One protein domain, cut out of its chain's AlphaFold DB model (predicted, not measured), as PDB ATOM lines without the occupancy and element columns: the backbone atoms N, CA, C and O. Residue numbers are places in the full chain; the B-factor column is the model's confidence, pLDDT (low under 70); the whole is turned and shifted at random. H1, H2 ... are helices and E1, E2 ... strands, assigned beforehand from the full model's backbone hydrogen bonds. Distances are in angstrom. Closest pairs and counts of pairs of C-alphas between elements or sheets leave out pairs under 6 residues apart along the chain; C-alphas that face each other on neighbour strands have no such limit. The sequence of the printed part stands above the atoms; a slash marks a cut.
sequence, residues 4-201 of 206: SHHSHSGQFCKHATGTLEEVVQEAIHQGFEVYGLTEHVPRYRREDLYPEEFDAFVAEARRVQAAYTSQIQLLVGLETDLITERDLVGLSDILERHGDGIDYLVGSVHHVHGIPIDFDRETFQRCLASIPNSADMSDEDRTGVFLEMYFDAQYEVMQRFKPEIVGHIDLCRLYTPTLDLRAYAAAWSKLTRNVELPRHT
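Overview. This is residues 4 to 201 of the 206 residues of the protein "Histidinol-phosphatase" of Hericium alpestre (UniProt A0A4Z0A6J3). The domain is an elongated body with a small three-strand sheet at one end, H1 and H2 packed on that sheet, and the long helix H5 at the other end with H6 side by side with it and H4 across it. Residues 154 to 161 of H5 reach E3 of the sheet, and a short parallel pairing of residues 165 to 166 with residues 106 to 107 of E3 ties the long unnamed stretch 162 to 184 to it. The printed part has 198 residues, with six named helices and three named strands in the order H1 E1 H2 E2 H3 E3 H4 H5 H6; the sheet runs E1 E2 E3, all parallel, and the class is mostly helix. It is compact, with a radius of gyration of the C-alphas of 18.0 A, and spans 60 by 36 by 31 A.

Arrangement. After residues 4 to 19, which have no named element, come H1, residues 20 to 29, and E1, residues 34 to 40. H2, residues 52 to 68, touches H1 with residues 60 to 64 alone, the closest C-alphas being those of Glu 21 and Val 64, 6.3 A, at a shallow tilt of 30 degrees, the same way. E2, residues 73 to 79, is parallel to E1, with N 37 and O 75 within hydrogen-bond range at 2.8 A. H2 is over E2 at a height over the sheet of 9.7 A and runs along the strands. H3, residues 85 to 101, only grazes the sheet with residues 91 to 101. E3, residues 104 to 107, is parallel to E2, with N 106 and O 78 at 2.8 A. E1, H2, E2 and E2, H3, E3 are strand-helix-strand units, parallel neighbour strands with a helix between, both with right-handed crossovers. H4, residues 121 to 130, and H5, residues 139 to 161, only just touch, with 3 pairs of C-alphas within 8 A, the closest those of Leu 128 and Phe 146, 6.7 A; they are about perpendicular at 87 degrees. H6, residues 185 to 201, touches H5 at a shallow tilt of 11 degrees, the same way, the C-alphas of Glu 148 and Ala 187 being closest at 4.6 A. Every O i to N i+4 pair is within hydrogen-bond range in H1, H2, H4 and H5, against 11 of 13 in H3 and 10 of 13 in H6.

Along the chain. H1 begins at C-alpha 20 (176.766, 216.658, 102.374). H5 is 33.1 A from first to last C-alpha, H6 25.1 A, H2 24.5 A and H3 23.8 A. H6 ends at C-alpha 201 (199.107, 200.907, 121.309).

Size, cuts and confidence. The C-alphas farthest apart, those of Ser 70 and Ala 135, are 62.6 A apart. The printed part has no cut. The links E1 to H2, E3 to H4 and H5 to H6 are long. Mean pLDDT of the printed part is 91.2, with residues 44 to 52 and 199 to 201 under 70.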
ATOM      1  N   SER A   4     188.823 220.779 110.576       96.50
ATOM      2  CA  SER A   4     187.834 219.980 111.299       96.50
ATOM      3  C   SER A   4     188.001 218.516 110.925       96.50
ATOM      4  O   SER A   4     188.224 218.195 109.763       96.50
ATOM      5  N   HIS A   5     187.866 217.634 111.907       96.75
ATOM      6  CA  HIS A   5     187.864 216.182 111.711       96.75
ATOM      7  C   HIS A   5     186.559 215.559 112.221       96.75
ATOM      8  O   HIS A   5     186.530 214.400 112.613       96.75
ATOM      9  N   HIS A   6     185.495 216.359 112.302       96.81
ATOM     10  CA  HIS A   6     184.185 215.892 112.734       96.81
ATOM     11  C   HIS A   6     183.112 216.792 112.133       96.81
ATOM     12  O   HIS A   6     183.121 218.006 112.354       96.81
ATOM     13  N   SER A   7     182.208 216.217 111.349       96.00
ATOM     14  CA  SER A   7     181.021 216.910 110.855       96.00
ATOM     15  C   SER A   7     179.906 215.938 110.479       96.00
ATOM     16  O   SER A   7     180.152 214.754 110.250       96.00
ATOM     17  N   HIS A   8     178.693 216.482 110.378       94.56
ATOM     18  CA  HIS A   8     177.486 215.778 109.959       94.56
ATOM     19  C   HIS A   8     176.701 216.614 108.954       94.56
ATOM     20  O   HIS A   8     176.746 217.847 108.983       94.56
ATOM     21  N   SER A   9     175.923 215.939 108.118       93.88
ATOM     22  CA  SER A   9     174.999 216.519 107.153       93.88
ATOM     23  C   SER A   9     173.580 216.020 107.400       93.88
ATOM     24  O   SER A   9     173.349 214.863 107.746       93.88
ATOM     25  N   GLY A  10     172.589 216.882 107.185       90.38
ATOM     26  CA  GLY A  10     171.176 216.505 107.294       90.38
ATOM     27  C   GLY A  10     170.751 215.391 106.327       90.38
ATOM     28  O   GLY A  10     169.753 214.718 106.572       90.38
ATOM     29  N   GLN A  11     171.509 215.173 105.249       91.25
ATOM     30  CA  GLN A  11     171.277 214.102 104.276       91.25
ATOM     31  C   GLN A  11     171.457 212.697 104.864       91.25
ATOM     32  O   GLN A  11     170.752 211.785 104.439       91.25
ATOM     33  N   PHE A  12     172.356 212.527 105.838       89.06
ATOM     34  CA  PHE A  12     172.664 211.225 106.447       89.06
ATOM     35  C   PHE A  12     172.493 211.211 107.973       89.06
ATOM     36  O   PHE A  12     172.604 210.165 108.606       89.06
ATOM     37  N   CYS A  13     172.165 212.356 108.575       84.12
ATOM     38  CA  CYS A  13     172.070 212.527 110.015       84.12
ATOM     39  C   CYS A  13     170.826 213.353 110.375       84.12
ATOM     40  O   CYS A  13     170.752 214.553 110.125       84.12
ATOM     41  N   LYS A  14     169.819 212.714 110.993       80.81
ATOM     42  CA  LYS A  14     168.474 213.301 111.231       80.81
ATOM     43  C   LYS A  14     168.447 214.544 112.130       80.81
ATOM     44  O   LYS A  14     167.415 215.204 112.227       80.81
ATOM     45  N   HIS A  15     169.545 214.821 112.818       80.31
ATOM     46  CA  HIS A  15     169.718 215.952 113.730       80.31
ATOM     47  C   HIS A  15     170.745 216.976 113.221       80.31
ATOM     48  O   HIS A  15     171.031 217.952 113.905       80.31
ATOM     49  N   ALA A  16     171.227 216.796 111.990       88.19
ATOM     50  CA  ALA A  16     171.983 217.785 111.234       88.19
ATOM     51  C   ALA A  16     171.103 218.424 110.140       88.19
ATOM     52  O   ALA A  16     169.938 218.072 109.949       88.19
ATOM     53  N   THR A  17     171.657 219.392 109.412       90.06
ATOM     54  CA  THR A  17     170.947 220.132 108.359       90.06
ATOM     55  C   THR A  17     171.775 220.217 107.084       90.06
ATOM     56  O   THR A  17     173.000 220.223 107.153       90.06
ATOM     57  N   GLY A  18     171.105 220.334 105.935       94.56
ATOM     58  CA  GLY A  18     171.753 220.463 104.628       94.56
ATOM     59  C   GLY A  18     172.231 219.136 104.039       94.56
ATOM     60  O   GLY A  18     172.259 218.099 104.700       94.56
ATOM     61  N   THR A  19     172.577 219.168 102.764       97.19
ATOM     62  CA  THR A  19     173.226 218.063 102.054       97.19
ATOM     63  C   THR A  19     174.709 217.979 102.396       97.19
ATOM     64  O   THR A  19     175.304 218.951 102.865       97.19
ATOM     65  N   LEU A  20     175.330 216.825 102.142       97.25
ATOM     66  CA  LEU A  20     176.766 216.658 102.374       97.25
ATOM     67  C   LEU A  20     177.594 217.659 101.551       97.25
ATOM     68  O   LEU A  20     178.578 218.216 102.037       97.25
ATOM     69  N   GLU A  21     177.166 217.933 100.317       98.38
ATOM     70  CA  GLU A  21     177.817 218.906  99.439       98.38
ATOM     71  C   GLU A  21     177.644 220.352  99.932       98.38
ATOM     72  O   GLU A  21     178.615 221.106  99.911       98.38
ATOM     73  N   GLU A  22     176.469 220.736 100.445       98.50
ATOM     74  CA  GLU A  22     176.259 222.063 101.054       98.50
ATOM     75  C   GLU A  22     177.166 222.280 102.276       98.50
ATOM     76  O   GLU A  22     177.743 223.357 102.429       98.50
ATOM     77  N   VAL A  23     177.356 221.252 103.112       98.12
ATOM     78  CA  VAL A  23     178.291 221.309 104.251       98.12
ATOM     79  C   VAL A  23     179.730 221.537 103.774       98.12
ATOM     80  O   VAL A  23     180.445 222.363 104.342       98.12
ATOM     81  N   VAL A  24     180.160 220.848 102.712       98.44
ATOM     82  CA  VAL A  24     181.501 221.026 102.129       98.44
ATOM     83  C   VAL A  24     181.675 222.412 101.513       98.44
ATOM     84  O   VAL A  24     182.711 223.046 101.715       98.44
ATOM     85  N   GLN A  25     180.676 222.909 100.785       98.50
ATOM     86  CA  GLN A  25     180.709 224.254 100.211       98.50
ATOM     87  C   GLN A  25     180.827 225.323 101.299       98.50
ATOM     88  O   GLN A  25     181.612 226.261 101.149       98.50
ATOM     89  N   GLU A  26     180.118 225.155 102.416       98.25
ATOM     90  CA  GLU A  26     180.249 226.059 103.554       98.25
ATOM     91  C   GLU A  26     181.629 225.945 104.217       98.25
ATOM     92  O   GLU A  26     182.246 226.965 104.519       98.25
ATOM     93  N   ALA A  27     182.187 224.739 104.365       98.00
ATOM     94  CA  ALA A  27     183.551 224.566 104.872       98.00
ATOM     95  C   ALA A  27     184.596 225.286 103.993       98.00
ATOM     96  O   ALA A  27     185.492 225.957 104.513       98.00
ATOM     97  N   ILE A  28     184.451 225.216 102.665       98.31
ATOM     98  CA  ILE A  28     185.291 225.961 101.711       98.31
ATOM     99  C   ILE A  28     185.107 227.470 101.896       98.31
ATOM    100  O   ILE A  28     186.090 228.206 101.971       98.31
ATOM    101  N   HIS A  29     183.861 227.939 101.997       98.19
ATOM    102  CA  HIS A  29     183.544 229.354 102.188       98.19
ATOM    103  C   HIS A  29     184.142 229.919 103.488       98.19
ATOM    104  O   HIS A  29     184.661 231.036 103.496       98.19
ATOM    105  N   GLN A  30     184.161 229.121 104.558       97.88
ATOM    106  CA  GLN A  30     184.797 229.451 105.837       97.88
ATOM    107  C   GLN A  30     186.332 229.291 105.824       97.88
ATOM    108  O   GLN A  30     186.999 229.604 106.812       97.88
ATOM    109  N   GLY A  31     186.913 228.831 104.711       97.69
ATOM    110  CA  GLY A  31     188.358 228.733 104.513       97.69
ATOM    111  C   GLY A  31     189.024 227.545 105.213       97.69
ATOM    112  O   GLY A  31     190.202 227.645 105.563       97.69
ATOM    113  N   PHE A  32     188.301 226.445 105.450       98.25
ATOM    114  CA  PHE A  32     188.894 225.205 105.959       98.25
ATOM    115  C   PHE A  32     189.857 224.586 104.944       98.25
ATOM    116  O   PHE A  32     189.563 224.502 103.757       98.25
ATOM    117  N   GLU A  33     191.003 224.113 105.435       97.50
ATOM    118  CA  GLU A  33     191.980 223.391 104.611       97.50
ATOM    119  C   GLU A  33     191.739 221.881 104.617       97.50
ATOM    120  O   GLU A  33     191.847 221.243 103.571       97.50
ATOM    121  N   VAL A  34     191.400 221.321 105.784       98.06
ATOM    122  CA  VAL A  34     191.029 219.909 105.958       98.06
ATOM    123  C   VAL A  34     189.675 219.837 106.640       98.06
ATOM    124  O   VAL A  34     189.451 220.524 107.645       98.06
ATOM    125  N   TYR A  35     188.792 218.996 106.107       98.31
ATOM    126  CA  TYR A  35     187.456 218.808 106.648       98.31
ATOM    127  C   TYR A  35     187.034 217.338 106.640       98.31
ATOM    128  O   TYR A  35     187.083 216.650 105.620       98.31
ATOM    129  N   GLY A  36     186.641 216.856 107.812       98.00
ATOM    130  CA  GLY A  36     186.210 215.492 108.052       98.00
ATOM    131  C   GLY A  36     184.717 215.295 107.840       98.00
ATOM    132  O   GLY A  36     183.929 215.976 108.486       98.00
ATOM    133  N   LEU A  37     184.333 214.342 106.994       97.62
ATOM    134  CA  LEU A  37     182.951 213.900 106.792       97.62
ATOM    135  C   LEU A  37     182.743 212.636 107.629       97.62
ATOM    136  O   LEU A  37     183.259 211.590 107.248       97.62
ATOM    137  N   THR A  38     182.079 212.729 108.782       95.50
ATOM    138  CA  THR A  38     182.086 211.667 109.808       95.50
ATOM    139  C   THR A  38     180.679 211.315 110.248       95.50
ATOM    140  O   THR A  38     180.322 211.486 111.411       95.50
ATOM    141  N   GLU A  39     179.858 210.849 109.314       93.31
ATOM    142  CA  GLU A  39     178.492 210.470 109.660       93.31
ATOM    143  C   GLU A  39     178.458 209.337 110.685       93.31
ATOM    144  O   GLU A  39     179.392 208.532 110.797       93.31
ATOM    145  N   HIS A  40     177.369 209.288 111.452       89.88
ATOM    146  CA  HIS A  40     177.169 208.215 112.413       89.88
ATOM    147  C   HIS A  40     177.102 206.870 111.696       89.88
ATOM    148  O   HIS A  40     176.456 206.717 110.656       89.88
ATOM    149  N   VAL A  41     177.720 205.866 112.307       84.25
ATOM    150  CA  VAL A  41     177.518 204.477 111.900       84.25
ATOM    151  C   VAL A  41     176.026 204.111 112.006       84.25
ATOM    152  O   VAL A  41     175.343 204.574 112.928       84.25
ATOM    153  N   PRO A  42     175.489 203.281 111.091       73.50
ATOM    154  CA  PRO A  42     174.119 202.798 111.180       73.50
ATOM    155  C   PRO A  42     173.854 202.154 112.538       73.50
ATOM    156  O   PRO A  42     174.682 201.411 113.058       73.50
ATOM    157  N   ARG A  43     172.673 202.398 113.102       70.50
ATOM    158  CA  ARG A  43     172.221 201.720 114.323       70.50
ATOM    159  C   ARG A  43     171.529 200.419 113.933       70.50
ATOM    160  O   ARG A  43     170.804 200.386 112.947       70.50
ATOM    161  N   TYR A  44     171.715 199.333 114.686       59.22
ATOM    162  CA  TYR A  44     171.319 197.986 114.227       59.22
ATOM    163  C   TYR A  44     169.975 197.495 114.786       59.22
ATOM    164  O   TYR A  44     169.647 196.300 114.715       59.22
ATOM    165  N   ARG A  45     169.156 198.396 115.334       56.53
ATOM    166  CA  ARG A  45     167.768 198.106 115.720       56.53
ATOM    167  C   ARG A  45     166.835 198.293 114.524       56.53
ATOM    168  O   ARG A  45     167.027 199.176 113.703       56.53
ATOM    169  N   ARG A  46     165.785 197.463 114.427       44.25
ATOM    170  CA  ARG A  46     164.809 197.499 113.310       44.25
ATOM    171  C   ARG A  46     164.112 198.851 113.135       44.25
ATOM    172  O   ARG A  46     163.646 199.133 112.042       44.25
ATOM    173  N   GLU A  47     164.010 199.626 114.206       46.78
ATOM    174  CA  GLU A  47     163.422 200.968 114.232       46.78
ATOM    175  C   GLU A  47     164.385 202.073 113.757       46.78
ATOM    176  O   GLU A  47     163.929 203.172 113.451       46.78
ATOM    177  N   ASP A  48     165.675 201.753 113.596       51.78
ATOM    178  CA  ASP A  48     166.747 202.711 113.303       51.78
ATOM    179  C   ASP A  48     167.487 202.438 111.969       51.78
ATOM    180  O   ASP A  48     168.518 203.053 111.711       51.78
ATOM    181  N   LEU A  49     166.996 201.517 111.123       52.97
ATOM    182  CA  LEU A  49     167.734 200.974 109.966       52.97
ATOM    183  C   LEU A  49     167.162 201.348 108.589       52.97
ATOM    184  O   LEU A  49     166.022 200.985 108.299       52.97
ATOM    185  N   TYR A  50     168.048 201.787 107.684       50.06
ATOM    186  CA  TYR A  50     168.171 201.234 106.326       50.06
ATOM    187  C   TYR A  50     169.660 201.038 105.947       50.06
ATOM    188  O   TYR A  50     170.389 202.014 105.817       50.06
ATOM    189  N   PRO A  51     170.144 199.794 105.727       55.69
ATOM    190  CA  PRO A  51     171.533 199.521 105.321       55.69
ATOM    191  C   PRO A  51     171.995 200.257 104.053       55.69
ATOM    192  O   PRO A  51     173.179 200.544 103.908       55.69
ATOM    193  N   GLU A  52     171.062 200.581 103.156       59.44
ATOM    194  CA  GLU A  52     171.320 201.320 101.912       59.44
ATOM    195  C   GLU A  52     171.755 202.777 102.165       59.44
ATOM    196  O   GLU A  52     172.438 203.364 101.329       59.44
ATOM    197  N   GLU A  53     171.412 203.355 103.322       70.06
ATOM    198  CA  GLU A  53     171.793 204.728 103.686       70.06
ATOM    199  C   GLU A  53     173.307 204.858 103.903       70.06
ATOM    200  O   GLU A  53     173.889 205.896 103.592       70.06
ATOM    201  N   PHE A  54     173.966 203.789 104.365       81.38
ATOM    202  CA  PHE A  54     175.412 203.784 104.575       81.38
ATOM    203  C   PHE A  54     176.194 203.746 103.260       81.38
ATOM    204  O   PHE A  54     177.106 204.544 103.049       81.38
ATOM    205  N   ASP A  55     175.811 202.845 102.355       85.75
ATOM    206  CA  ASP A  55     176.437 202.742 101.036       85.75
ATOM    207  C   ASP A  55     176.251 204.050 100.255       85.75
ATOM    208  O   ASP A  55     177.177 204.522  99.589       85.75
ATOM    209  N   ALA A  56     175.076 204.677 100.394       88.69
ATOM    210  CA  ALA A  56     174.793 205.991  99.834       88.69
ATOM    211  C   ALA A  56     175.701 207.084 100.422       88.69
ATOM    212  O   ALA A  56     176.214 207.902  99.657       88.69
ATOM    213  N   PHE A  57     175.949 207.083 101.739       91.94
ATOM    214  CA  PHE A  57     176.891 208.012 102.367       91.94
ATOM    215  C   PHE A  57     178.303 207.852 101.806       91.94
ATOM    216  O   PHE A  57     178.876 208.830 101.333       91.94
ATOM    217  N   VAL A  58     178.862 206.637 101.813       92.12
ATOM    218  CA  VAL A  58     180.247 206.420 101.363       92.12
ATOM    219  C   VAL A  58     180.405 206.812  99.894       92.12
ATOM    220  O   VAL A  58     181.371 207.488  99.531       92.12
ATOM    221  N   ALA A  59     179.441 206.443  99.046       93.88
ATOM    222  CA  ALA A  59     179.446 206.820  97.637       93.88
ATOM    223  C   ALA A  59     179.395 208.344  97.449       93.88
ATOM    224  O   ALA A  59     180.178 208.898  96.672       93.88
ATOM    225  N   GLU A  60     178.512 209.029  98.178       96.31
ATOM    226  CA  GLU A  60     178.354 210.477  98.077       96.31
ATOM    227  C   GLU A  60     179.567 211.230  98.631       96.31
ATOM    228  O   GLU A  60     180.086 212.134  97.978       96.31
ATOM    229  N   ALA A  61     180.098 210.808  99.778       96.44
ATOM    230  CA  ALA A  61     181.296 211.382 100.377       96.44
ATOM    231  C   ALA A  61     182.501 211.285  99.434       96.44
ATOM    232  O   ALA A  61     183.224 212.266  99.250       96.44
ATOM    233  N   ARG A  62     182.692 210.138  98.766       97.12
ATOM    234  CA  ARG A  62     183.778 209.961  97.787       97.12
ATOM    235  C   ARG A  62     183.548 210.760  96.505       97.12
ATOM    236  O   ARG A  62     184.503 211.325  95.969       97.12
ATOM    237  N   ARG A  63     182.301 210.881  96.034       97.94
ATOM    238  CA  ARG A  63     181.959 211.759  94.903       97.94
ATOM    239  C   ARG A  63     182.293 213.220  95.219       97.94
ATOM    240  O   ARG A  63     182.958 213.874  94.416       97.94
ATOM    241  N   VAL A  64     181.858 213.719  96.377       98.12
ATOM    242  CA  VAL A  64     182.114 215.096  96.829       98.12
ATOM    243  C   VAL A  64     183.615 215.318  97.053       98.12
ATOM    244  O   VAL A  64     184.166 216.292  96.544       98.12
ATOM    245  N   GLN A  65     184.322 214.386  97.698       98.19
ATOM    246  CA  GLN A  65     185.785 214.432  97.845       98.19
ATOM    247  C   GLN A  65     186.498 214.624  96.498       98.19
ATOM    248  O   GLN A  65     187.356 215.501  96.373       98.19
ATOM    249  N   ALA A  66     186.117 213.858  95.473       98.12
ATOM    250  CA  ALA A  66     186.695 213.986  94.137       98.12
ATOM    251  C   ALA A  66     186.360 215.333  93.468       98.12
ATOM    252  O   ALA A  66     187.214 215.918  92.802       98.12
ATOM    253  N   ALA A  67     185.138 215.841  93.655       98.50
ATOM    254  CA  ALA A  67     184.683 217.091  93.045       98.50
ATOM    255  C   ALA A  67     185.411 218.338  93.585       98.50
ATOM    256  O   ALA A  67     185.616 219.296  92.838       98.50
ATOM    257  N   TYR A  68     185.833 218.323  94.854       98.19
ATOM    258  CA  TYR A  68     186.390 219.498  95.540       98.19
ATOM    259  C   TYR A  68     187.887 219.396  95.882       98.19
ATOM    260  O   TYR A  68     188.414 220.268  96.571       98.19
ATOM    261  N   THR A  69     188.609 218.399  95.353       96.94
ATOM    262  CA  THR A  69     190.033 218.149  95.672       96.94
ATOM    263  C   THR A  69     190.975 219.337  95.417       96.94
ATOM    264  O   THR A  69     192.015 219.444  96.061       96.94
ATOM    265  N   SER A  70     190.629 220.246  94.499       97.69
ATOM    266  CA  SER A  70     191.415 221.455  94.210       97.69
ATOM    267  C   SER A  70     191.162 222.616  95.180       97.69
ATOM    268  O   SER A  70     191.858 223.626  95.095       97.69
ATOM    269  N   GLN A  71     190.162 222.498  96.058       98.31
ATOM    270  CA  GLN A  71     189.682 223.574  96.931       98.31
ATOM    271  C   GLN A  71     189.861 223.250  98.417       98.31
ATOM    272  O   GLN A  71     190.168 224.149  99.193       98.31
ATOM    273  N   ILE A  72     189.678 221.986  98.810       98.44
ATOM    274  CA  ILE A  72     189.738 221.538 100.206       98.44
ATOM    275  C   ILE A  72     190.167 220.069 100.274       98.44
ATOM    276  O   ILE A  72     189.812 219.262  99.411       98.44
ATOM    277  N   GLN A  73     190.929 219.701 101.304       98.44
ATOM    278  CA  GLN A  73     191.232 218.305 101.591       98.44
ATOM    279  C   GLN A  73     190.093 217.701 102.415       98.44
ATOM    280  O   GLN A  73     189.887 218.052 103.574       98.44
ATOM    281  N   LEU A  74     189.354 216.763 101.830       98.50
ATOM    282  CA  LEU A  74     188.291 216.053 102.535       98.50
ATOM    283  C   LEU A  74     188.792 214.698 103.024       98.50
ATOM    284  O   LEU A  74     189.488 214.004 102.284       98.50
ATOM    285  N   LEU A  75     188.418 214.331 104.249       98.12
ATOM    286  CA  LEU A  75     188.636 213.004 104.828       98.12
ATOM    287  C   LEU A  75     187.275 212.344 105.048       98.12
ATOM    288  O   LEU A  75     186.409 212.934 105.692       98.12
ATOM    289  N   VAL A  76     187.081 211.134 104.534       97.25
ATOM    290  CA  VAL A  76     185.842 210.364 104.701       97.25
ATOM    291  C   VAL A  76     186.010 209.450 105.902       97.25
ATOM    292  O   VAL A  76     186.734 208.469 105.820       97.25
ATOM    293  N   GLY A  77     185.378 209.770 107.022       95.88
ATOM    294  CA  GLY A  77     185.441 208.976 108.245       95.88
ATOM    295  C   GLY A  77     184.069 208.512 108.710       95.88
ATOM    296  O   GLY A  77     183.059 208.773 108.058       95.88
ATOM    297  N   LEU A  78     184.037 207.844 109.859       94.69
ATOM    298  CA  LEU A  78     182.802 207.467 110.550       94.69
ATOM    299  C   LEU A  78     182.875 207.858 112.014       94.69
ATOM    300  O   LEU A  78     183.923 207.713 112.644       94.69
ATOM    301  N   GLU A  79     181.743 208.265 112.568       95.31
ATOM    302  CA  GLU A  79     181.589 208.379 114.009       95.31
ATOM    303  C   GLU A  79     180.945 207.116 114.585       95.31
ATOM    304  O   GLU A  79     179.835 206.729 114.208       95.31
ATOM    305  N   THR A  80     181.643 206.466 115.515       93.25
ATOM    306  CA  THR A  80     181.174 205.240 116.163       93.25
ATOM    307  C   THR A  80     180.080 205.520 117.192       93.25
ATOM    308  O   THR A  80     179.974 206.617 117.733       93.25
ATOM    309  N   ASP A  81     179.326 204.484 117.553       87.44
ATOM    310  CA  ASP A  81     178.432 204.506 118.709       87.44
ATOM    311  C   ASP A  81     178.447 203.137 119.406       87.44
ATOM    312  O   ASP A  81     178.778 202.116 118.795       87.44
ATOM    313  N   LEU A  82     178.078 203.113 120.686       90.50
ATOM    314  CA  LEU A  82     177.945 201.896 121.488       90.50
ATOM    315  C   LEU A  82     176.622 201.936 122.252       90.50
ATOM    316  O   LEU A  82     176.528 202.490 123.345       90.50
ATOM    317  N   ILE A  83     175.600 201.303 121.674       88.44
ATOM    318  CA  ILE A  83     174.297 201.095 122.325       88.44
ATOM    319  C   ILE A  83     174.240 199.686 122.920       88.44
ATOM    320  O   ILE A  83     173.830 199.497 124.067       88.44
ATOM    321  N   THR A  84     174.654 198.692 122.134       88.81
ATOM    322  CA  THR A  84     174.699 197.267 122.469       88.81
ATOM    323  C   THR A  84     175.876 196.578 121.765       88.81
ATOM    324  O   THR A  84     176.412 197.089 120.784       88.81
ATOM    325  N   GLU A  85     176.223 195.357 122.186       89.12
ATOM    326  CA  GLU A  85     177.241 194.531 121.507       89.12
ATOM    327  C   GLU A  85     176.931 194.307 120.016       89.12
ATOM    328  O   GLU A  85     177.835 194.206 119.188       89.12
ATOM    329  N   ARG A  86     175.645 194.280 119.643       87.88
ATOM    330  CA  ARG A  86     175.238 194.145 118.241       87.88
ATOM    331  C   ARG A  86     175.738 195.310 117.389       87.88
ATOM    332  O   ARG A  86     176.053 195.089 116.224       87.88
ATOM    333  N   ASP A  87     175.817 196.511 117.957       87.06
ATOM    334  CA  ASP A  87     176.284 197.692 117.236       87.06
ATOM    335  C   ASP A  87     177.786 197.616 116.955       87.06
ATOM    336  O   ASP A  87     178.231 197.933 115.855       87.06
ATOM    337  N   LEU A  88     178.563 197.065 117.891       89.56
ATOM    338  CA  LEU A  88     179.994 196.841 117.691       89.56
ATOM    339  C   LEU A  88     180.274 195.717 116.682       89.56
ATOM    340  O   LEU A  88     181.201 195.812 115.874       89.56
ATOM    341  N   VAL A  89     179.480 194.643 116.699       90.44
ATOM    342  CA  VAL A  89     179.558 193.599 115.663       90.44
ATOM    343  C   VAL A  89     179.235 194.197 114.297       90.44
ATOM    344  O   VAL A  89     180.026 194.060 113.372       90.44
ATOM    345  N   GLY A  90     178.136 194.942 114.192       87.94
ATOM    346  CA  GLY A  90     177.738 195.558 112.936       87.94
ATOM    347  C   GLY A  90     178.762 196.565 112.404       87.94
ATOM    348  O   GLY A  90     178.999 196.604 111.195       87.94
ATOM    349  N   LEU A  91     179.400 197.352 113.277       89.56
ATOM    350  CA  LEU A  91     180.487 198.246 112.876       89.56
ATOM    351  C   LEU A  91     181.682 197.453 112.334       89.56
ATOM    352  O   LEU A  91     182.267 197.839 111.327       89.56
ATOM    353  N   SER A  92     182.006 196.312 112.947       91.69
ATOM    354  CA  SER A  92     183.054 195.415 112.436       91.69
ATOM    355  C   SER A  92     182.725 194.946 111.010       91.69
ATOM    356  O   SER A  92     183.577 195.043 110.130       91.69
ATOM    357  N   ASP A  93     181.472 194.552 110.753       89.44
ATOM    358  CA  ASP A  93     181.005 194.130 109.423       89.44
ATOM    359  C   ASP A  93     181.025 195.275 108.391       89.44
ATOM    360  O   ASP A  93     181.190 195.046 107.190       89.44
ATOM    361  N   ILE A  94     180.803 196.521 108.823       87.56
ATOM    362  CA  ILE A  94     180.925 197.703 107.958       87.56
ATOM    363  C   ILE A  94     182.384 197.946 107.588       87.56
ATOM    364  O   ILE A  94     182.683 198.141 106.412       87.56
ATOM    365  N   LEU A  95     183.286 197.915 108.568       90.00
ATOM    366  CA  LEU A  95     184.709 198.148 108.336       90.00
ATOM    367  C   LEU A  95     185.333 197.049 107.474       90.00
ATOM    368  O   LEU A  95     186.183 197.347 106.642       90.00
ATOM    369  N   GLU A  96     184.876 195.802 107.602       90.62
ATOM    370  CA  GLU A  96     185.310 194.713 106.721       90.62
ATOM    371  C   GLU A  96     184.860 194.929 105.266       90.62
ATOM    372  O   GLU A  96     185.621 194.669 104.337       90.62
ATOM    373  N   ARG A  97     183.638 195.437 105.047       87.50
ATOM    374  CA  ARG A  97     183.079 195.637 103.697       87.50
ATOM    375  C   ARG A  97     183.519 196.936 103.021       87.50
ATOM    376  O   ARG A  97     183.643 196.962 101.801       87.50
ATOM    377  N   HIS A  98     183.712 198.002 103.793       85.00
ATOM    378  CA  HIS A  98     183.911 199.365 103.287       85.00
ATOM    379  C   HIS A  98     185.209 200.015 103.769       85.00
ATOM    380  O   HIS A  98     185.398 201.201 103.518       85.00
ATOM    381  N   GLY A  99     186.102 199.276 104.437       86.00
ATOM    382  CA  GLY A  99     187.331 199.817 105.026       86.00
ATOM    383  C   GLY A  99     188.192 200.619 104.046       86.00
ATOM    384  O   GLY A  99     188.650 201.699 104.393       86.00
ATOM    385  N   ASP A 100     188.311 200.176 102.789       88.62
ATOM    386  CA  ASP A 100     189.049 200.902 101.737       88.62
ATOM    387  C   ASP A 100     188.443 202.281 101.404       88.62
ATOM    388  O   ASP A 100     189.095 203.149 100.826       88.62
ATOM    389  N   GLY A 101     187.166 202.471 101.740       89.56
ATOM    390  CA  GLY A 101     186.401 203.695 101.554       89.56
ATOM    391  C   GLY A 101     186.334 204.583 102.794       89.56
ATOM    392  O   GLY A 101     185.722 205.648 102.691       89.56
ATOM    393  N   ILE A 102     186.984 204.228 103.909       94.06
ATOM    394  CA  ILE A 102     186.984 204.983 105.173       94.06
ATOM    395  C   ILE A 102     188.424 205.331 105.577       94.06
ATOM    396  O   ILE A 102     189.262 204.460 105.773       94.06
ATOM    397  N   ASP A 103     188.703 206.623 105.711       96.81
ATOM    398  CA  ASP A 103     190.025 207.177 106.005       96.81
ATOM    399  C   ASP A 103     190.360 207.147 107.510       96.81
ATOM    400  O   ASP A 103     191.535 207.069 107.863       96.81
ATOM    401  N   TYR A 104     189.358 207.258 108.395       96.88
ATOM    402  CA  TYR A 104     189.542 207.281 109.854       96.88
ATOM    403  C   TYR A 104     188.224 207.115 110.628       96.88
ATOM    404  O   TYR A 104     187.126 207.247 110.078       96.88
ATOM    405  N   LEU A 105     188.343 206.880 111.932       96.69
ATOM    406  CA  LEU A 105     187.238 206.794 112.875       96.69
ATOM    407  C   LEU A 105     187.301 207.883 113.946       96.69
ATOM    408  O   LEU A 105     188.356 208.183 114.513       96.69
ATOM    409  N   VAL A 106     186.119 208.391 114.288       97.44
ATOM    410  CA  VAL A 106     185.860 209.154 115.506       97.44
ATOM    411  C   VAL A 106     185.178 208.232 116.515       97.44
ATOM    412  O   VAL A 106     184.035 207.817 116.343       97.44
ATOM    413  N   GLY A 107     185.911 207.871 117.564       96.12
ATOM    414  CA  GLY A 107     185.465 207.011 118.651       96.12
ATOM    415  C   GLY A 107     184.566 207.739 119.633       96.12
ATOM    416  O   GLY A 107     185.079 208.319 120.593       96.12
ATOM    417  N   SER A 108     183.259 207.680 119.415       95.94
ATOM    418  CA  SER A 108     182.249 208.337 120.246       95.94
ATOM    419  C   SER A 108     181.346 207.350 120.985       95.94
ATOM    420  O   SER A 108     181.224 206.177 120.627       95.94
ATOM    421  N   VAL A 109     180.717 207.857 122.048       95.75
ATOM    422  CA  VAL A 109     179.692 207.178 122.847       95.75
ATOM    423  C   VAL A 109     178.571 208.175 123.109       95.75
ATOM    424  O   VAL A 109     178.813 209.185 123.770       95.75
ATOM    425  N   HIS A 110     177.357 207.866 122.647       95.44
ATOM    426  CA  HIS A 110     176.167 208.716 122.832       95.44
ATOM    427  C   HIS A 110     175.121 208.086 123.753       95.44
ATOM    428  O   HIS A 110     174.066 208.670 124.004       95.44
ATOM    429  N   HIS A 111     175.399 206.889 124.272       95.06
ATOM    430  CA  HIS A 111     174.457 206.117 125.065       95.06
ATOM    431  C   HIS A 111     175.104 205.600 126.343       95.06
ATOM    432  O   HIS A 111     176.258 205.180 126.366       95.06
ATOM    433  N   VAL A 112     174.315 205.569 127.412       95.06
ATOM    434  CA  VAL A 112     174.631 204.811 128.622       95.06
ATOM    435  C   VAL A 112     173.424 203.949 128.939       95.06
ATOM    436  O   VAL A 112     172.284 204.412 128.892       95.06
ATOM    437  N   HIS A 113     173.673 202.665 129.209       90.50
ATOM    438  CA  HIS A 113     172.618 201.683 129.471       90.50
ATOM    439  C   HIS A 113     171.570 201.605 128.334       90.50
ATOM    440  O   HIS A 113     170.379 201.400 128.562       90.50
ATOM    441  N   GLY A 114     172.017 201.810 127.088       91.00
ATOM    442  CA  GLY A 114     171.168 201.808 125.895       91.00
ATOM    443  C   GLY A 114     170.231 203.016 125.756       91.00
ATOM    444  O   GLY A 114     169.330 202.978 124.919       91.00
ATOM    445  N   ILE A 115     170.410 204.070 126.563       93.56
ATOM    446  CA  ILE A 115     169.603 205.299 126.530       93.56
ATOM    447  C   ILE A 115     170.490 206.475 126.084       93.56
ATOM    448  O   ILE A 115     171.591 206.606 126.624       93.56
ATOM    449  N   PRO A 116     170.033 207.328 125.140       93.94
ATOM    450  CA  PRO A 116     170.779 208.509 124.708       93.94
ATOM    451  C   PRO A 116     171.100 209.460 125.865       93.94
ATOM    452  O   PRO A 116     170.266 209.665 126.752       93.94
ATOM    453  N   ILE A 117     172.284 210.069 125.837       96.44
ATOM    454  CA  ILE A 117     172.738 211.006 126.881       96.44
ATOM    455  C   ILE A 117     172.844 212.455 126.405       96.44
ATOM    456  O   ILE A 117     173.084 213.344 127.217       96.44
ATOM    457  N   ASP A 118     172.651 212.693 125.113       94.31
ATOM    458  CA  ASP A 118     172.892 213.966 124.437       94.31
ATOM    459  C   ASP A 118     171.664 214.545 123.721       94.31
ATOM    460  O   ASP A 118     171.609 215.751 123.506       94.31
ATOM    461  N   PHE A 119     170.640 213.733 123.452       90.38
ATOM    462  CA  PHE A 119     169.454 214.147 122.693       90.38
ATOM    463  C   PHE A 119     168.634 215.271 123.354       90.38
ATOM    464  O   PHE A 119     168.437 216.335 122.771       90.38
ATOM    465  N   ASP A 120     168.158 215.053 124.583       93.56
ATOM    466  CA  ASP A 120     167.447 216.062 125.370       93.56
ATOM    467  C   ASP A 120     167.616 215.804 126.882       93.56
ATOM    468  O   ASP A 120     168.039 214.728 127.324       93.56
ATOM    469  N   ARG A 121     167.269 216.805 127.702       95.62
ATOM    470  CA  ARG A 121     167.409 216.723 129.163       95.62
ATOM    471  C   ARG A 121     166.494 215.666 129.793       95.62
ATOM    472  O   ARG A 121     166.880 215.080 130.799       95.62
ATOM    473  N   GLU A 122     165.297 215.439 129.264       97.19
ATOM    474  CA  GLU A 122     164.340 214.464 129.806       97.19
ATOM    475  C   GLU A 122     164.842 213.029 129.597       97.19
ATOM    476  O   GLU A 122     164.850 212.215 130.525       97.19
ATOM    477  N   THR A 123     165.338 212.737 128.400       95.06
ATOM    478  CA  THR A 123     165.953 211.470 128.022       95.06
ATOM    479  C   THR A 123     167.224 211.219 128.835       95.06
ATOM    480  O   THR A 123     167.394 210.121 129.365       95.06
ATOM    481  N   PHE A 124     168.048 212.247 129.060       96.56
ATOM    482  CA  PHE A 124     169.192 212.154 129.972       96.56
ATOM    483  C   PHE A 124     168.774 211.818 131.417       96.56
ATOM    484  O   PHE A 124     169.357 210.935 132.045       96.56
ATOM    485  N   GLN A 125     167.720 212.447 131.951       95.94
ATOM    486  CA  GLN A 125     167.207 212.112 133.289       95.94
ATOM    487  C   GLN A 125     166.671 210.678 133.366       95.94
ATOM    488  O   GLN A 125     166.899 209.979 134.356       95.94
ATOM    489  N   ARG A 126     166.014 210.197 132.305       95.88
ATOM    490  CA  ARG A 126     165.608 208.789 132.188       95.88
ATOM    491  C   ARG A 126     166.805 207.842 132.155       95.88
ATOM    492  O   ARG A 126     166.721 206.774 132.756       95.88
ATOM    493  N   CYS A 127     167.899 208.219 131.488       96.25
ATOM    494  CA  CYS A 127     169.146 207.455 131.499       96.25
ATOM    495  C   CYS A 127     169.644 207.269 132.937       96.25
ATOM    496  O   CYS A 127     169.782 206.132 133.388       96.25
ATOM    497  N   LEU A 128     169.786 208.365 133.693       95.19
ATOM    498  CA  LEU A 128     170.196 208.315 135.100       95.19
ATOM    499  C   LEU A 128     169.240 207.455 135.937       95.19
ATOM    500  O   LEU A 128     169.684 206.582 136.677       95.19
ATOM    501  N   ALA A 129     167.928 207.644 135.794       93.62
ATOM    502  CA  ALA A 129     166.926 206.868 136.528       93.62
ATOM    503  C   ALA A 129     166.934 205.363 136.196       93.62
ATOM    504  O   ALA A 129     166.438 204.568 136.994       93.62
ATOM    505  N   SER A 130     167.482 204.967 135.041       93.69
ATOM    506  CA  SER A 130     167.593 203.561 134.633       93.69
ATOM    507  C   SER A 130     168.747 202.810 135.299       93.69
ATOM    508  O   SER A 130     168.773 201.578 135.253       93.69
ATOM    509  N   ILE A 131     169.701 203.533 135.894       91.44
ATOM    510  CA  ILE A 131     170.856 202.937 136.562       91.44
ATOM    511  C   ILE A 131     170.362 202.180 137.803       91.44
ATOM    512  O   ILE A 131     169.587 202.743 138.584       91.44
ATOM    513  N   PRO A 132     170.771 200.909 138.001       82.50
ATOM    514  CA  PRO A 132     170.302 200.104 139.122       82.50
ATOM    515  C   PRO A 132     170.531 200.805 140.465       82.50
ATOM    516  O   PRO A 132     171.669 201.071 140.837       82.50
ATOM    517  N   ASN A 133     169.450 201.072 141.202       79.00
ATOM    518  CA  ASN A 133     169.516 201.718 142.512       79.00
ATOM    519  C   ASN A 133     169.502 200.686 143.646       79.00
ATOM    520  O   ASN A 133     168.671 199.777 143.661       79.00
ATOM    521  N   SER A 134     170.369 200.875 144.641       75.94
ATOM    522  CA  SER A 134     170.166 200.352 145.993       75.94
ATOM    523  C   SER A 134     169.336 201.357 146.802       75.94
ATOM    524  O   SER A 134     169.276 202.537 146.457       75.94
ATOM    525  N   ALA A 135     168.678 200.898 147.871       74.75
ATOM    526  CA  ALA A 135     167.789 201.738 148.684       74.75
ATOM    527  C   ALA A 135     168.478 202.982 149.285       74.75
ATOM    528  O   ALA A 135     167.804 203.973 149.545       74.75
ATOM    529  N   ASP A 136     169.803 202.936 149.448       82.94
ATOM    530  CA  ASP A 136     170.607 203.983 150.088       82.94
ATOM    531  C   ASP A 136     171.425 204.828 149.090       82.94
ATOM    532  O   ASP A 136     172.254 205.634 149.506       82.94
ATOM    533  N   MET A 137     171.240 204.639 147.778       88.19
ATOM    534  CA  MET A 137     172.026 205.348 146.764       88.19
ATOM    535  C   MET A 137     171.613 206.820 146.662       88.19
ATOM    536  O   MET A 137     170.459 207.125 146.347       88.19
ATOM    537  N   SER A 138     172.566 207.729 146.869       92.12
ATOM    538  CA  SER A 138     172.363 209.160 146.633       92.12
ATOM    539  C   SER A 138     172.413 209.514 145.139       92.12
ATOM    540  O   SER A 138     172.912 208.750 144.310       92.12
ATOM    541  N   ASP A 139     171.940 210.709 144.773       90.88
ATOM    542  CA  ASP A 139     172.075 211.222 143.400       90.88
ATOM    543  C   ASP A 139     173.550 211.396 142.987       90.88
ATOM    544  O   ASP A 139     173.901 211.246 141.812       90.88
ATOM    545  N   GLU A 140     174.426 211.683 143.953       92.25
ATOM    546  CA  GLU A 140     175.869 211.782 143.729       92.25
ATOM    547  C   GLU A 140     176.468 210.408 143.407       92.25
ATOM    548  O   GLU A 140     177.164 210.274 142.401       92.25
ATOM    549  N   ASP A 141     176.114 209.369 144.168       93.56
ATOM    550  CA  ASP A 141     176.544 207.992 143.891       93.56
ATOM    551  C   ASP A 141     176.083 207.537 142.501       93.56
ATOM    552  O   ASP A 141     176.868 207.001 141.716       93.56
ATOM    553  N   ARG A 142     174.819 207.813 142.156       95.06
ATOM    554  CA  ARG A 142     174.254 207.495 140.837       95.06
ATOM    555  C   ARG A 142     175.002 208.201 139.711       95.06
ATOM    556  O   ARG A 142     175.266 207.598 138.672       95.06
ATOM    557  N   THR A 143     175.357 209.467 139.918       95.62
ATOM    558  CA  THR A 143     176.178 210.229 138.971       95.62
ATOM    559  C   THR A 143     177.559 209.591 138.816       95.62
ATOM    560  O   THR A 143     178.042 209.455 137.694       95.62
ATOM    561  N   GLY A 144     178.167 209.120 139.907       96.75
ATOM    562  CA  GLY A 144     179.415 208.357 139.866       96.75
ATOM    563  C   GLY A 144     179.308 207.110 138.987       96.75
ATOM    564  O   GLY A 144     180.100 206.948 138.058       96.75
ATOM    565  N   VAL A 145     178.279 206.283 139.206       96.62
ATOM    566  CA  VAL A 145     178.030 205.065 138.411       96.62
ATOM    567  C   VAL A 145     177.782 205.394 136.935       96.62
ATOM    568  O   VAL A 145     178.327 204.730 136.056       96.62
ATOM    569  N   PHE A 146     177.013 206.446 136.641       97.69
ATOM    570  CA  PHE A 146     176.795 206.927 135.274       97.69
ATOM    571  C   PHE A 146     178.117 207.246 134.557       97.69
ATOM    572  O   PHE A 146     178.364 206.757 133.454       97.69
ATOM    573  N   LEU A 147     178.980 208.041 135.200       98.25
ATOM    574  CA  LEU A 147     180.276 208.433 134.645       98.25
ATOM    575  C   LEU A 147     181.183 207.216 134.437       98.25
ATOM    576  O   LEU A 147     181.865 207.100 133.421       98.25
ATOM    577  N   GLU A 148     181.172 206.286 135.386       98.06
ATOM    578  CA  GLU A 148     181.896 205.027 135.287       98.06
ATOM    579  C   GLU A 148     181.464 204.179 134.087       98.06
ATOM    580  O   GLU A 148     182.329 203.661 133.380       98.06
ATOM    581  N   MET A 149     180.155 204.044 133.852       97.38
ATOM    582  CA  MET A 149     179.609 203.310 132.706       97.38
ATOM    583  C   MET A 149     179.976 203.987 131.382       97.38
ATOM    584  O   MET A 149     180.370 203.306 130.439       97.38
ATOM    585  N   TYR A 150     179.902 205.319 131.324       98.19
ATOM    586  CA  TYR A 150     180.299 206.094 130.149       98.19
ATOM    587  C   TYR A 150     181.775 205.865 129.782       98.19
ATOM    588  O   TYR A 150     182.095 205.554 128.633       98.19
ATOM    589  N   PHE A 151     182.688 205.956 130.756       98.31
ATOM    590  CA  PHE A 151     184.114 205.754 130.485       98.31
ATOM    591  C   PHE A 151     184.481 204.290 130.214       98.31
ATOM    592  O   PHE A 151     185.458 204.045 129.505       98.31
ATOM    593  N   ASP A 152     183.736 203.310 130.726       97.75
ATOM    594  CA  ASP A 152     183.920 201.908 130.326       97.75
ATOM    595  C   ASP A 152     183.457 201.653 128.888       97.75
ATOM    596  O   ASP A 152     184.209 201.051 128.124       97.75
ATOM    597  N   ALA A 153     182.304 202.190 128.481       96.94
ATOM    598  CA  ALA A 153     181.837 202.107 127.096       96.94
ATOM    599  C   ALA A 153     182.838 202.759 126.123       96.94
ATOM    600  O   ALA A 153     183.203 202.176 125.102       96.94
ATOM    601  N   GLN A 154     183.360 203.940 126.470       97.12
ATOM    602  CA  GLN A 154     184.384 204.599 125.658       97.12
ATOM    603  C   GLN A 154     185.647 203.739 125.540       97.12
ATOM    604  O   GLN A 154     186.210 203.602 124.456       97.12
ATOM    605  N   TYR A 155     186.089 203.134 126.644       96.75
ATOM    606  CA  TYR A 155     187.259 202.263 126.638       96.75
ATOM    607  C   TYR A 155     187.073 201.050 125.728       96.75
ATOM    608  O   TYR A 155     187.989 200.695 124.992       96.75
ATOM    609  N   GLU A 156     185.889 200.441 125.750       96.12
ATOM    610  CA  GLU A 156     185.545 199.305 124.901       96.12
ATOM    611  C   GLU A 156     185.630 199.659 123.409       96.12
ATOM    612  O   GLU A 156     186.323 198.969 122.654       96.12
ATOM    613  N   VAL A 157     185.028 200.783 122.999       95.62
ATOM    614  CA  VAL A 157     185.144 201.315 121.628       95.62
ATOM    615  C   VAL A 157     186.613 201.523 121.252       95.62
ATOM    616  O   VAL A 157     187.061 201.071 120.193       95.62
ATOM    617  N   MET A 158     187.395 202.150 122.136       95.50
ATOM    618  CA  MET A 158     188.812 202.428 121.886       95.50
ATOM    619  C   MET A 158     189.655 201.153 121.764       95.50
ATOM    620  O   MET A 158     190.543 201.085 120.914       95.50
ATOM    621  N   GLN A 159     189.401 200.138 122.591       94.81
ATOM    622  CA  GLN A 159     190.123 198.869 122.522       94.81
ATOM    623  C   GLN A 159     189.790 198.088 121.253       94.81
ATOM    624  O   GLN A 159     190.690 197.497 120.647       94.81
ATOM    625  N   ARG A 160     188.512 198.077 120.864       94.12
ATOM    626  CA  ARG A 160     188.020 197.266 119.751       94.12
ATOM    627  C   ARG A 160     188.385 197.857 118.395       94.12
ATOM    628  O   ARG A 160     188.899 197.128 117.552       94.12
ATOM    629  N   PHE A 161     188.163 199.157 118.203       94.31
ATOM    630  CA  PHE A 161     188.298 199.795 116.887       94.31
ATOM    631  C   PHE A 161     189.528 200.680 116.741       94.31
ATOM    632  O   PHE A 161     189.904 200.983 115.617       94.31
ATOM    633  N   LYS A 162     190.183 201.054 117.850       94.56
ATOM    634  CA  LYS A 162     191.385 201.906 117.853       94.56
ATOM    635  C   LYS A 162     191.220 203.169 116.986       94.56
ATOM    636  O   LYS A 162     192.060 203.408 116.122       94.56
ATOM    637  N   PRO A 163     190.155 203.956 117.211       95.38
ATOM    638  CA  PRO A 163     189.863 205.116 116.386       95.38
ATOM    639  C   PRO A 163     191.003 206.136 116.455       95.38
ATOM    640  O   PRO A 163     191.610 206.333 117.514       95.38
ATOM    641  N   GLU A 164     191.278 206.798 115.335       95.69
ATOM    642  CA  GLU A 164     192.316 207.825 115.221       95.69
ATOM    643  C   GLU A 164     191.997 209.045 116.090       95.69
ATOM    644  O   GLU A 164     192.906 209.716 116.586       95.69
ATOM    645  N   ILE A 165     190.706 209.320 116.295       95.50
ATOM    646  CA  ILE A 165     190.210 210.431 117.103       95.50
ATOM    647  C   ILE A 165     189.248 209.890 118.155       95.50
ATOM    648  O   ILE A 165     188.345 209.125 117.845       95.50
ATOM    649  N   VAL A 166     189.406 210.309 119.410       95.62
ATOM    650  CA  VAL A 166     188.384 210.090 120.444       95.62
ATOM    651  C   VAL A 166     187.410 211.262 120.383       95.62
ATOM    652  O   VAL A 166     187.820 212.406 120.596       95.62
ATOM    653  N   GLY A 167     186.146 210.982 120.070       94.12
ATOM    654  CA  GLY A 167     185.088 211.987 120.033       94.12
ATOM    655  C   GLY A 167     184.764 212.505 121.431       94.12
ATOM    656  O   GLY A 167     185.059 211.831 122.420       94.12
ATOM    657  N   HIS A 168     184.205 213.719 121.504       95.12
ATOM    658  CA  HIS A 168     183.824 214.482 122.709       95.12
ATOM    659  C   HIS A 168     183.853 213.682 124.029       95.12
ATOM    660  O   HIS A 168     182.840 213.183 124.521       95.12
ATOM    661  N   ILE A 169     185.053 213.557 124.610       95.44
ATOM    662  CA  ILE A 169     185.331 212.717 125.789       95.44
ATOM    663  C   ILE A 169     184.551 213.157 127.032       95.44
ATOM    664  O   ILE A 169     184.424 212.411 128.001       95.44
ATOM    665  N   ASP A 170     184.048 214.384 127.017       96.56
ATOM    666  CA  ASP A 170     183.289 215.011 128.079       96.56
ATOM    667  C   ASP A 170     181.787 215.113 127.776       96.56
ATOM    668  O   ASP A 170     181.087 215.806 128.513       96.56
ATOM    669  N   LEU A 171     181.257 214.389 126.777       97.81
ATOM    670  CA  LEU A 171     179.818 214.392 126.459       97.81
ATOM    671  C   LEU A 171     178.947 214.036 127.670       97.81
ATOM    672  O   LEU A 171     177.863 214.587 127.847       97.81
ATOM    673  N   CYS A 172     179.451 213.191 128.575       97.38
ATOM    674  CA  CYS A 172     178.801 212.876 129.852       97.38
ATOM    675  C   CYS A 172     178.501 214.106 130.739       97.38
ATOM    676  O   CYS A 172     177.727 214.003 131.690       97.38
ATOM    677  N   ARG A 173     179.081 215.273 130.438       97.62
ATOM    678  CA  ARG A 173     178.870 216.549 131.138       97.62
ATOM    679  C   ARG A 173     177.942 217.505 130.392       97.62
ATOM    680  O   ARG A 173     177.715 218.602 130.898       97.62
ATOM    681  N   LEU A 174     177.379 217.132 129.236       97.56
ATOM    682  CA  LEU A 174     176.570 218.028 128.397       97.56
ATOM    683  C   LEU A 174     175.470 218.753 129.195       97.56
ATOM    684  O   LEU A 174     175.321 219.972 129.110       97.56
ATOM    685  N   TYR A 175     174.734 218.016 130.033       96.94
ATOM    686  CA  TYR A 175     173.645 218.560 130.853       96.94
ATOM    687  C   TYR A 175     174.066 219.018 132.258       96.94
ATOM    688  O   TYR A 175     173.222 219.548 132.995       96.94
ATOM    689  N   THR A 176     175.346 218.849 132.603       95.38
ATOM    690  CA  THR A 176     175.993 219.159 133.891       95.38
ATOM    691  C   THR A 176     177.403 219.757 133.684       95.38
ATOM    692  O   THR A 176     178.389 219.258 134.231       95.38
ATOM    693  N   PRO A 177     177.555 220.865 132.930       95.94
ATOM    694  CA  PRO A 177     178.865 221.341 132.459       95.94
ATOM    695  C   PRO A 177     179.818 221.796 133.576       95.94
ATOM    696  O   PRO A 177     181.024 221.896 133.369       95.94
ATOM    697  N   THR A 178     179.299 222.069 134.774       96.38
ATOM    698  CA  THR A 178     180.083 222.450 135.958       96.38
ATOM    699  C   THR A 178     180.524 221.258 136.807       96.38
ATOM    700  O   THR A 178     181.235 221.460 137.785       96.38
ATOM    701  N   LEU A 179     180.106 220.032 136.468       96.44
ATOM    702  CA  LEU A 179     180.494 218.820 137.187       96.44
ATOM    703  C   LEU A 179     182.017 218.646 137.150       96.44
ATOM    704  O   LEU A 179     182.617 218.670 136.068       96.44
ATOM    705  N   ASP A 180     182.623 218.464 138.326       97.06
ATOM    706  CA  ASP A 180     184.043 218.152 138.472       97.06
ATOM    707  C   ASP A 180     184.247 216.635 138.484       97.06
ATOM    708  O   ASP A 180     183.931 215.952 139.458       97.06
ATOM    709  N   LEU A 181     184.814 216.103 137.400       97.12
ATOM    710  CA  LEU A 181     185.098 214.672 137.270       97.12
ATOM    711  C   LEU A 181     186.064 214.162 138.349       97.12
ATOM    712  O   LEU A 181     186.031 212.979 138.674       97.12
ATOM    713  N   ARG A 182     186.903 215.031 138.930       97.06
ATOM    714  CA  ARG A 182     187.867 214.641 139.973       97.06
ATOM    715  C   ARG A 182     187.206 214.313 141.309       97.06
ATOM    716  O   ARG A 182     187.821 213.620 142.115       97.06
ATOM    717  N   ALA A 183     185.975 214.776 141.536       97.38
ATOM    718  CA  ALA A 183     185.200 214.414 142.720       97.38
ATOM    719  C   ALA A 183     184.800 212.925 142.714       97.38
ATOM    720  O   ALA A 183     184.618 212.325 143.770       97.38
ATOM    721  N   TYR A 184     184.748 212.297 141.535       97.75
ATOM    722  CA  TYR A 184     184.349 210.904 141.351       97.75
ATOM    723  C   TYR A 184     185.580 210.022 141.123       97.75
ATOM    724  O   TYR A 184     185.935 209.717 139.987       97.75
ATOM    725  N   ALA A 185     186.246 209.600 142.202       98.06
ATOM    726  CA  ALA A 185     187.543 208.911 142.131       98.06
ATOM    727  C   ALA A 185     187.569 207.692 141.182       98.06
ATOM    728  O   ALA A 185     188.531 207.518 140.430       98.06
ATOM    729  N   ALA A 186     186.511 206.871 141.173       98.00
ATOM    730  CA  ALA A 186     186.411 205.703 140.294       98.00
ATOM    731  C   ALA A 186     186.288 206.098 138.810       98.00
ATOM    732  O   ALA A 186     187.060 205.624 137.971       98.00
ATOM    733  N   ALA A 187     185.385 207.027 138.489       98.19
ATOM    734  CA  ALA A 187     185.232 207.553 137.135       98.19
ATOM    735  C   ALA A 187     186.498 208.285 136.655       98.19
ATOM    736  O   ALA A 187     186.933 208.084 135.524       98.19
ATOM    737  N   TRP A 188     187.145 209.062 137.528       98.31
ATOM    738  CA  TRP A 188     188.416 209.730 137.241       98.31
ATOM    739  C   TRP A 188     189.527 208.732 136.891       98.31
ATOM    740  O   TRP A 188     190.286 208.946 135.942       98.31
ATOM    741  N   SER A 189     189.600 207.609 137.613       98.50
ATOM    742  CA  SER A 189     190.537 206.529 137.299       98.50
ATOM    743  C   SER A 189     190.265 205.916 135.921       98.50
ATOM    744  O   SER A 189     191.212 205.640 135.185       98.50
ATOM    745  N   LYS A 190     188.994 205.718 135.547       98.56
ATOM    746  CA  LYS A 190     188.607 205.187 134.227       98.56
ATOM    747  C   LYS A 190     188.895 206.172 133.096       98.56
ATOM    748  O   LYS A 190     189.453 205.774 132.082       98.56
ATOM    749  N   LEU A 191     188.610 207.460 133.287       98.00
ATOM    750  CA  LEU A 191     189.006 208.501 132.338       98.00
ATOM    751  C   LEU A 191     190.528 208.518 132.138       98.00
ATOM    752  O   LEU A 191     191.006 208.535 131.007       98.00
ATOM    753  N   THR A 192     191.296 208.466 133.230       97.25
ATOM    754  CA  THR A 192     192.766 208.447 133.167       97.25
ATOM    755  C   THR A 192     193.266 207.232 132.378       97.25
ATOM    756  O   THR A 192     194.067 207.398 131.459       97.25
ATOM    757  N   ARG A 193     192.714 206.035 132.642       96.88
ATOM    758  CA  ARG A 193     192.970 204.811 131.855       96.88
ATOM    759  C   ARG A 193     192.731 205.043 130.359       96.88
ATOM    760  O   ARG A 193     193.564 204.655 129.543       96.88
ATOM    761  N   ASN A 194     191.608 205.658 129.992       96.50
ATOM    762  CA  ASN A 194     191.249 205.880 128.591       96.50
ATOM    763  C   ASN A 194     192.225 206.843 127.903       96.50
ATOM    764  O   ASN A 194     192.692 206.557 126.805       96.50
ATOM    765  N   VAL A 195     192.599 207.941 128.566       94.50
ATOM    766  CA  VAL A 195     193.573 208.920 128.042       94.50
ATOM    767  C   VAL A 195     194.969 208.304 127.865       94.50
ATOM    768  O   VAL A 195     195.717 208.693 126.966       94.50
ATOM    769  N   GLU A 196     195.337 207.336 128.702       92.75
ATOM    770  CA  GLU A 196     196.628 206.648 128.619       92.75
ATOM    771  C   GLU A 196     196.658 205.537 127.558       92.75
ATOM    772  O   GLU A 196     197.731 205.246 127.021       92.75
ATOM    773  N   LEU A 197     195.509 204.959 127.191       88.69
ATOM    774  CA  LEU A 197     195.419 203.823 126.265       88.69
ATOM    775  C   LEU A 197     196.143 204.053 124.914       88.69
ATOM    776  O   LEU A 197     196.955 203.193 124.546       88.69
ATOM    777  N   PRO A 198     195.968 205.188 124.196       71.62
ATOM    778  CA  PRO A 198     196.640 205.422 122.911       71.62
ATOM    779  C   PRO A 198     198.175 205.429 123.000       71.62
ATOM    780  O   PRO A 198     198.870 205.124 122.031       71.62
ATOM    781  N   ARG A 199     198.743 205.736 124.177       61.94
ATOM    782  CA  ARG A 199     200.202 205.767 124.387       61.94
ATOM    783  C   ARG A 199     200.825 204.370 124.413       61.94
ATOM    784  O   ARG A 199     202.032 204.235 124.198       61.94
ATOM    785  N   HIS A 200     200.024 203.340 124.676       55.38
ATOM    786  CA  HIS A 200     200.483 201.955 124.765       55.38
ATOM    787  C   HIS A 200     200.318 201.183 123.452       55.38
ATOM    788  O   HIS A 200     201.107 200.278 123.183       55.38
ATOM    789  N   THR A 201     199.356 201.559 122.606       53.50
ATOM    790  CA  THR A 201     199.107 200.907 121.309       53.50
ATOM    791  C   THR A 201     200.064 201.372 120.207       53.50
ATOM    792  O   THR A 201     200.411 200.580 119.334       53.50
TER     793      THR A 201